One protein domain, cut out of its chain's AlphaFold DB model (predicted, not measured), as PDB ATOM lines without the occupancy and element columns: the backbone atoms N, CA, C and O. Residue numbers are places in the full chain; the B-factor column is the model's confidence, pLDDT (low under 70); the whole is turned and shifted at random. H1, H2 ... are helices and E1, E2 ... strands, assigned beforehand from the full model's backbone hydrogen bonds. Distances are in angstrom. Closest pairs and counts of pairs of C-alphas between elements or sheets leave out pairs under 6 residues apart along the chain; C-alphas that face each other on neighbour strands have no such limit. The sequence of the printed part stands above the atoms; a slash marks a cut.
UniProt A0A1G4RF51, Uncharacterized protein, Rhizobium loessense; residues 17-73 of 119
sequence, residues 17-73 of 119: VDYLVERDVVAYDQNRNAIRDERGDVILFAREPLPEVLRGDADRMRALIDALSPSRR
ATOM      1  N   VAL A  17      17.813  23.678 -18.097       83.50
ATOM      2  CA  VAL A  17      16.750  23.837 -17.094       83.50
ATOM      3  C   VAL A  17      17.103  24.944 -16.107       83.50
ATOM      4  O   VAL A  17      16.290  25.839 -15.907       83.50
ATOM      5  N   ASP A  18      18.322  24.928 -15.562       83.00
ATOM      6  CA  ASP A  18      18.796  25.932 -14.604       83.00
ATOM      7  C   ASP A  18      18.626  27.345 -15.179       83.00
ATOM      8  O   ASP A  18      17.952  28.178 -14.587       83.00
ATOM      9  N   TYR A  19      19.058  27.572 -16.423       82.69
ATOM     10  CA  TYR A  19      18.904  28.864 -17.100       82.69
ATOM     11  C   TYR A  19      17.446  29.358 -17.207       82.69
ATOM     12  O   TYR A  19      17.206  30.566 -17.317       82.69
ATOM     13  N   LEU A  20      16.457  28.462 -17.245       83.31
ATOM     14  CA  LEU A  20      15.043  28.836 -17.366       83.31
ATOM     15  C   LEU A  20      14.428  29.236 -16.025       83.31
ATOM     16  O   LEU A  20      13.568  30.114 -16.008       83.31
ATOM     17  N   VAL A  21      14.875  28.621 -14.933       84.44
ATOM     18  CA  VAL A  21      14.341  28.855 -13.582       84.44
ATOM     19  C   VAL A  21      15.126  29.948 -12.852       84.44
ATOM     20  O   VAL A  21      14.602  30.609 -11.961       84.44
ATOM     21  N   GLU A  22      16.376  30.177 -13.246       85.38
ATOM     22  CA  GLU A  22      17.265  31.106 -12.561       85.38
ATOM     23  C   GLU A  22      16.819  32.568 -12.725       85.38
ATOM     24  O   GLU A  22      16.414  33.021 -13.808       85.38
ATOM     25  N   ARG A  23      16.875  33.297 -11.603       85.56
ATOM     26  CA  ARG A  23      16.526  34.718 -11.515       85.56
ATOM     27  C   ARG A  23      17.570  35.585 -12.200       85.56
ATOM     28  O   ARG A  23      17.213  36.467 -12.981       85.56
ATOM     29  N   ASP A  24      18.831  35.307 -11.896       86.50
ATOM     30  CA  ASP A  24      19.984  36.088 -12.312       86.50
ATOM     31  C   ASP A  24      20.697  35.350 -13.433       86.50
ATOM     32  O   ASP A  24      21.257  34.273 -13.244       86.50
ATOM     33  N   VAL A  25      20.660  35.915 -14.633       84.12
ATOM     34  CA  VAL A  25      21.260  35.283 -15.807       84.12
ATOM     35  C   VAL A  25      22.333  36.153 -16.412       84.12
ATOM     36  O   VAL A  25      22.239  37.374 -16.407       84.12
ATOM     37  N   VAL A  26      23.357  35.513 -16.968       85.19
ATOM     38  CA  VAL A  26      24.454  36.206 -17.646       85.19
ATOM     39  C   VAL A  26      23.911  37.164 -18.705       85.19
ATOM     40  O   VAL A  26      23.146  36.768 -19.592       85.19
ATOM     41  N   ALA A  27      24.330  38.424 -18.622       84.06
ATOM     42  CA  ALA A  27      24.035  39.419 -19.633       84.06
ATOM     43  C   ALA A  27      24.896  39.160 -20.877       84.06
ATOM     44  O   ALA A  27      26.112  38.990 -20.789       84.06
ATOM     45  N   TYR A  28      24.263  39.143 -22.048       81.81
ATOM     46  CA  TYR A  28      24.937  38.941 -23.328       81.81
ATOM     47  C   TYR A  28      24.766  40.154 -24.234       81.81
ATOM     48  O   TYR A  28      23.673  40.724 -24.327       81.81
ATOM     49  N   ASP A  29      25.829  40.495 -24.960       81.81
ATOM     50  CA  ASP A  29      25.778  41.477 -26.038       81.81
ATOM     51  C   ASP A  29      25.023  40.934 -27.278       81.81
ATOM     52  O   ASP A  29      24.487  39.818 -27.304       81.81
ATOM     53  N   GLN A  30      24.956  41.735 -28.345       79.69
ATOM     54  CA  GLN A  30      24.318  41.322 -29.603       79.69
ATOM     55  C   GLN A  30      25.037  40.145 -30.290       79.69
ATOM     56  O   GLN A  30      24.413  39.420 -31.069       79.69
ATOM     57  N   ASN A  31      26.316  39.925 -29.979       79.88
ATOM     58  CA  ASN A  31      27.176  38.909 -30.574       79.88
ATOM     59  C   ASN A  31      27.392  37.678 -29.667       79.88
ATOM     60  O   ASN A  31      28.235  36.837 -29.980       79.88
ATOM     61  N   ARG A  32      26.600  37.531 -28.589       73.88
ATOM     62  CA  ARG A  32      26.685  36.449 -27.585       73.88
ATOM     63  C   ARG A  32      27.948  36.435 -26.720       73.88
ATOM     64  O   ARG A  32      28.212  35.430 -26.060       73.88
ATOM     65  N   ASN A  33      28.678  37.534 -26.625       80.50
ATOM     66  CA  ASN A  33      29.726  37.637 -25.620       80.50
ATOM     67  C   ASN A  33      29.095  37.986 -24.270       80.50
ATOM     68  O   ASN A  33      28.230  38.864 -24.191       80.50
ATOM     69  N   ALA A  34      29.503  37.271 -23.220       82.38
ATOM     70  CA  ALA A  34      29.126  37.613 -21.856       82.38
ATOM     71  C   ALA A  34      29.668  39.012 -21.547       82.38
ATOM     72  O   ALA A  34      30.871  39.248 -21.686       82.38
ATOM     73  N   ILE A  35      28.780  39.924 -21.167       84.94
ATOM     74  CA  ILE A  35      29.160  41.278 -20.780       84.94
ATOM     75  C   ILE A  35      29.919  41.172 -19.459       84.94
ATOM     76  O   ILE A  35      29.492  40.464 -18.544       84.94
ATOM     77  N   ARG A  36      31.062  41.849 -19.387       86.88
ATOM     78  CA  ARG A  36      31.930  41.865 -18.213       86.88
ATOM     79  C   ARG A  36      32.081  43.288 -17.696       86.88
ATOM     80  O   ARG A  36      32.083  44.222 -18.495       86.88
ATOM     81  N   ASP A  37      32.191  43.416 -16.384       86.88
ATOM     82  CA  ASP A  37      32.514  44.666 -15.704       86.88
ATOM     83  C   ASP A  37      34.005  45.020 -15.885       86.88
ATOM     84  O   ASP A  37      34.794  44.217 -16.393       86.88
ATOM     85  N   GLU A  38      34.418  46.204 -15.435       86.06
ATOM     86  CA  GLU A  38      35.799  46.710 -15.501       86.06
ATOM     87  C   GLU A  38      36.818  45.781 -14.815       86.06
ATOM     88  O   GLU A  38      37.994  45.751 -15.173       86.06
ATOM     89  N   ARG A  39      36.357  44.969 -13.857       84.81
ATOM     90  CA  ARG A  39      37.153  43.951 -13.152       84.81
ATOM     91  C   ARG A  39      37.273  42.625 -13.910       84.81
ATOM     92  O   ARG A  39      38.016  41.744 -13.489       84.81
ATOM     93  N   GLY A  40      36.561  42.477 -15.027       83.19
ATOM     94  CA  GLY A  40      36.494  41.247 -15.815       83.19
ATOM     95  C   GLY A  40      35.428  40.248 -15.352       83.19
ATOM     96  O   GLY A  40      35.287  39.195 -15.979       83.19
ATOM     97  N   ASP A  41      34.661  40.577 -14.312       84.88
ATOM     98  CA  ASP A  41      33.579  39.741 -13.789       84.88
ATOM     99  C   ASP A  41      32.339  39.803 -14.684       84.88
ATOM    100  O   ASP A  41      32.015  40.844 -15.251       84.88
ATOM    101  N   VAL A  42      31.631  38.681 -14.832       85.75
ATOM    102  CA  VAL A  42      30.437  38.601 -15.683       85.75
ATOM    103  C   VAL A  42      29.264  39.321 -15.024       85.75
ATOM    104  O   VAL A  42      28.912  39.027 -13.884       85.75
ATOM    105  N   ILE A  43      28.618  40.215 -15.769       87.94
ATOM    106  CA  ILE A  43      27.442  40.939 -15.288       87.94
ATOM    107  C   ILE A  43      26.219  40.020 -15.340       87.94
ATOM    108  O   ILE A  43      25.924  39.397 -16.368       87.94
ATOM    109  N   LEU A  44      25.488  39.965 -14.227       86.00
ATOM    110  CA  LEU A  44      24.225  39.247 -14.109       86.00
ATOM    111  C   LEU A  44      23.045  40.206 -14.285       86.00
ATOM    112  O   LEU A  44      23.042  41.328 -13.783       86.00
ATOM    113  N   PHE A  45      22.036  39.746 -15.013       84.81
ATOM    114  CA  PHE A  45      20.774  40.425 -15.247       84.81
ATOM    115  C   PHE A  45      19.661  39.702 -14.483       84.81
ATOM    116  O   PHE A  45      19.373  38.537 -14.767       84.81
ATOM    117  N   ALA A  46      19.024  40.410 -13.550       86.06
ATOM    118  CA  ALA A  46      17.882  39.912 -12.796       86.06
ATOM    119  C   ALA A  46      16.594  40.030 -13.624       86.06
ATOM    120  O   ALA A  46      16.250  41.104 -14.125       86.06
ATOM    121  N   ARG A  47      15.862  38.925 -13.764       83.31
ATOM    122  CA  ARG A  47      14.578  38.896 -14.476       83.31
ATOM    123  C   ARG A  47      13.449  39.417 -13.583       83.31
ATOM    124  O   ARG A  47      13.184  38.838 -12.532       83.31
ATOM    125  N   GLU A  48      12.746  40.449 -14.050       82.06
ATOM    126  CA  GLU A  48      11.449  40.870 -13.509       82.06
ATOM    127  C   GLU A  48      10.365  40.824 -14.600       82.06
ATOM    128  O   GLU A  48      10.535  41.445 -15.655       82.06
ATOM    129  N   PRO A  49       9.249  40.099 -14.390       82.25
ATOM    130  CA  PRO A  49       8.919  39.264 -13.228       82.25
ATOM    131  C   PRO A  49       9.767  37.981 -13.139       82.25
ATOM    132  O   PRO A  49      10.351  37.535 -14.131       82.25
ATOM    133  N   LEU A  50       9.812  37.381 -11.944       79.69
ATOM    134  CA  LEU A  50      10.493  36.107 -11.714       79.69
ATOM    135  C   LEU A  50       9.856  35.007 -12.588       79.69
ATOM    136  O   LEU A  50       8.626  34.924 -12.647       79.69
ATOM    137  N   PRO A  51      10.652  34.160 -13.263       80.31
ATOM    138  CA  PRO A  51      10.104  33.036 -14.008       80.31
ATOM    139  C   PRO A  51       9.469  32.017 -13.052       80.31
ATOM    140  O   PRO A  51      10.142  31.438 -12.205       80.31
ATOM    141  N   GLU A  52       8.170  31.777 -13.216       81.75
ATOM    142  CA  GLU A  52       7.436  30.732 -12.503       81.75
ATOM    143  C   GLU A  52       7.234  29.506 -13.405       81.75
ATOM    144  O   GLU A  52       6.910  29.617 -14.594       81.75
ATOM    145  N   VAL A  53       7.401  28.312 -12.834       83.12
ATOM    146  CA  VAL A  53       7.125  27.050 -13.527       83.12
ATOM    147  C   VAL A  53       5.628  26.761 -13.456       83.12
ATOM    148  O   VAL A  53       5.127  26.228 -12.475       83.12
ATOM    149  N   LEU A  54       4.904  27.084 -14.528       85.25
ATOM    150  CA  LEU A  54       3.445  26.908 -14.575       85.25
ATOM    151  C   LEU A  54       3.004  25.435 -14.633       85.25
ATOM    152  O   LEU A  54       1.886  25.106 -14.239       85.25
ATOM    153  N   ARG A  55       3.838  24.547 -15.199       82.88
ATOM    154  CA  ARG A  55       3.561  23.107 -15.343       82.88
ATOM    155  C   ARG A  55       4.846  22.288 -15.377       82.88
ATOM    156  O   ARG A  55       5.822  22.687 -16.009       82.88
ATOM    157  N   GLY A  56       4.766  21.078 -14.828       85.75
ATOM    158  CA  GLY A  56       5.878  20.132 -14.787       85.75
ATOM    159  C   GLY A  56       6.778  20.336 -13.572       85.75
ATOM    160  O   GLY A  56       6.481  21.141 -12.699       85.75
ATOM    161  N   ASP A  57       7.860  19.564 -13.525       86.69
ATOM    162  CA  ASP A  57       8.839  19.570 -12.440       86.69
ATOM    163  C   ASP A  57      10.235  19.787 -13.041       86.69
ATOM    164  O   ASP A  57      10.694  19.001 -13.881       86.69
ATOM    165  N   ALA A  58      10.874  20.890 -12.648       85.94
ATOM    166  CA  ALA A  58      12.193  21.281 -13.127       85.94
ATOM    167  C   ALA A  58      13.271  20.272 -12.710       85.94
ATOM    168  O   ALA A  58      14.110  19.902 -13.537       85.94
ATOM    169  N   ASP A  59      13.203  19.750 -11.487       87.12
ATOM    170  CA  ASP A  59      14.180  18.791 -10.971       87.12
ATOM    171  C   ASP A  59      14.073  17.466 -11.723       87.12
ATOM    172  O   ASP A  59      15.076  16.888 -12.159       87.12
ATOM    173  N   ARG A  60      12.839  17.030 -12.000       88.19
ATOM    174  CA  ARG A  60      12.596  15.861 -12.849       88.19
ATOM    175  C   ARG A  60      13.142  16.056 -14.262       88.19
ATOM    176  O   ARG A  60      13.726  15.127 -14.821       88.19
ATOM    177  N   MET A  61      12.969  17.236 -14.861       86.44
ATOM    178  CA  MET A  61      13.532  17.525 -16.186       86.44
ATOM    179  C   MET A  61      15.060  17.522 -16.172       86.44
ATOM    180  O   MET A  61      15.669  16.980 -17.097       86.44
ATOM    181  N   ARG A  62      15.679  18.065 -15.121       86.00
ATOM    182  CA  ARG A  62      17.134  18.033 -14.937       86.00
ATOM    183  C   ARG A  62      17.643  16.596 -14.877       86.00
ATOM    184  O   ARG A  62      18.499  16.225 -15.677       86.00
ATOM    185  N   ALA A  63      17.016  15.761 -14.049       86.69
ATOM    186  CA  ALA A  63      17.347  14.342 -13.941       86.69
ATOM    187  C   ALA A  63      17.207  13.596 -15.280       86.69
ATOM    188  O   ALA A  63      18.063  12.784 -15.635       86.69
ATOM    189  N   LEU A  64      16.162  13.890 -16.063       86.50
ATOM    190  CA  LEU A  64      15.973  13.292 -17.388       86.50
ATOM    191  C   LEU A  64      17.055  13.722 -18.386       86.50
ATOM    192  O   LEU A  64      17.532  12.890 -19.156       86.50
ATOM    193  N   ILE A  65      17.461  14.993 -18.378       82.31
ATOM    194  CA  ILE A  65      18.530  15.504 -19.250       82.31
ATOM    195  C   ILE A  65      19.882  14.907 -18.857       82.31
ATOM    196  O   ILE A  65      20.666  14.529 -19.731       82.31
ATOM    197  N   ASP A  66      20.140  14.771 -17.560       82.12
ATOM    198  CA  ASP A  66      21.376  14.179 -17.059       82.12
ATOM    199  C   ASP A  66      21.455  12.671 -17.309       82.12
ATOM    200  O   ASP A  66      22.542  12.154 -17.585       82.12
ATOM    201  N   ALA A  67      20.316  11.974 -17.334       85.69
ATOM    202  CA  ALA A  67      20.241  10.566 -17.718       85.69
ATOM    203  C   ALA A  67      20.535  10.322 -19.214       85.69
ATOM    204  O   ALA A  67      20.871   9.200 -19.605       85.69
ATOM    205  N   LEU A  68      20.448  11.344 -20.077       77.12
ATOM    206  CA  LEU A  68      20.819  11.212 -21.487       77.12
ATOM    207  C   LEU A  68      22.346  11.123 -21.637       77.12
ATOM    208  O   LEU A  68      23.107  11.970 -21.152       77.12
ATOM    209  N   SER A  69      22.808  10.104 -22.370       61.38
ATOM    210  CA  SER A  69      24.235   9.887 -22.630       61.38
ATOM    211  C   SER A  69      24.891  11.138 -23.244       61.38
ATOM    212  O   SER A  69      24.293  11.758 -24.129       61.38
ATOM    213  N   PRO A  70      26.137  11.498 -22.866       60.22
ATOM    214  CA  PRO A  70      26.825  12.693 -23.375       60.22
ATOM    215  C   PRO A  70      26.911  12.767 -24.908       60.22
ATOM    216  O   PRO A  70      26.878  13.856 -25.480       60.22
ATOM    217  N   SER A  71      26.958  11.614 -25.584       55.91
ATOM    218  CA  SER A  71      26.930  11.502 -27.050       55.91
ATOM    219  C   SER A  71      25.639  12.044 -27.670       55.91
ATOM    220  O   SER A  71      25.681  12.643 -28.742       55.91
ATOM    221  N   ARG A  72      24.498  11.907 -26.982       54.34
ATOM    222  CA  ARG A  72      23.196  12.439 -27.418       54.34
ATOM    223  C   ARG A  72      22.964  13.889 -26.994       54.34
ATOM    224  O   ARG A  72      22.080  14.529 -27.551       54.34
ATOM    225  N   ARG A  73      23.771  14.435 -26.074       54.59
ATOM    226  CA  ARG A  73      23.716  15.862 -25.692       54.59
ATOM    227  C   ARG A  73      24.289  16.787 -26.778       54.59
ATOM    228  O   ARG A  73      23.973  17.971 -26.796       54.59
TER     229      ARG A  73
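Overview. This is residues 17 to 73 of the 119 residues of an uncharacterized protein of Rhizobium loessense (UniProt A0A1G4RF51). The model is a loose, open U: a short two-stranded hairpin, E1 and E2, forms one arm, the helix H2 forms the other, and residues 47 to 57 run between them, with the small helix H1 between the two arms. The long loop of residues 27 to 43 extends the hairpin's arm, and at the other arm's far end residues 66 to 72 stick out, of which 66 and 67 belong to H2 and 70 to 72 to the short helix H3. The printed part has 57 residues with three named helices and two named strands, in the order H1, E1, E2, H2, H3; the two strands make an antiparallel sheet. The class is mixed, helices and strands, with 24 residues in named elements, under half of the printed part. The whole is loose, with a radius of gyration of the C-alphas of 14.8 A and spans of 39 by 32 by 20 A.

Along the chain. H1 takes residues 18 to 21, with C-alpha 18 at (18.796, 25.932, -14.604). E1 takes residues 24 to 26 and E2 residues 44 to 46. H2, residues 58 to 67, measures 14.2 A from its first to its last C-alpha and begins with C-alpha 58 at (12.193, 21.281, -13.127). H3 takes residues 70 to 73 and ends with C-alpha 73 at (23.716, 15.862, -25.692).

Arrangement. The closest C-alphas of H1 and E1 are those of Tyr 19 and Val 25, 7.0 A apart. E1 and E2 form a hairpin, antiparallel at 141 degrees between their directions. C-alphas 24 and 46 face each other at 4.4 A. N 25 and O 45 are within hydrogen-bond range at 2.9 A, and so are N 45 and O 25 at 2.8 A. H1 and H2 are close but not clearly touching; their closest C-alphas, of Val 21 and Ala 58, are 7.9 A apart. H2 and E1 are apart. H2 and H3 are only just apart, with their closest C-alphas at 8.3 A. In H2 every O i to N i+4 pair is within hydrogen-bond range, while H1 and H3, with 4 residues each, are too short for such a pair.

Size, cuts and confidence. The two C-alphas farthest apart are those of Glu 38 and Gly 56, at 40.0 A. The printed part, residues 17 to 73, has no cut. The links from E1 to E2, 17 residues, and from E2 to H2, 11 residues, are long; those from H1 to E1 and from H2 to H3 are tight. The mean pLDDT of the printed part is 81.6, and residues 69 to 73 are under 70.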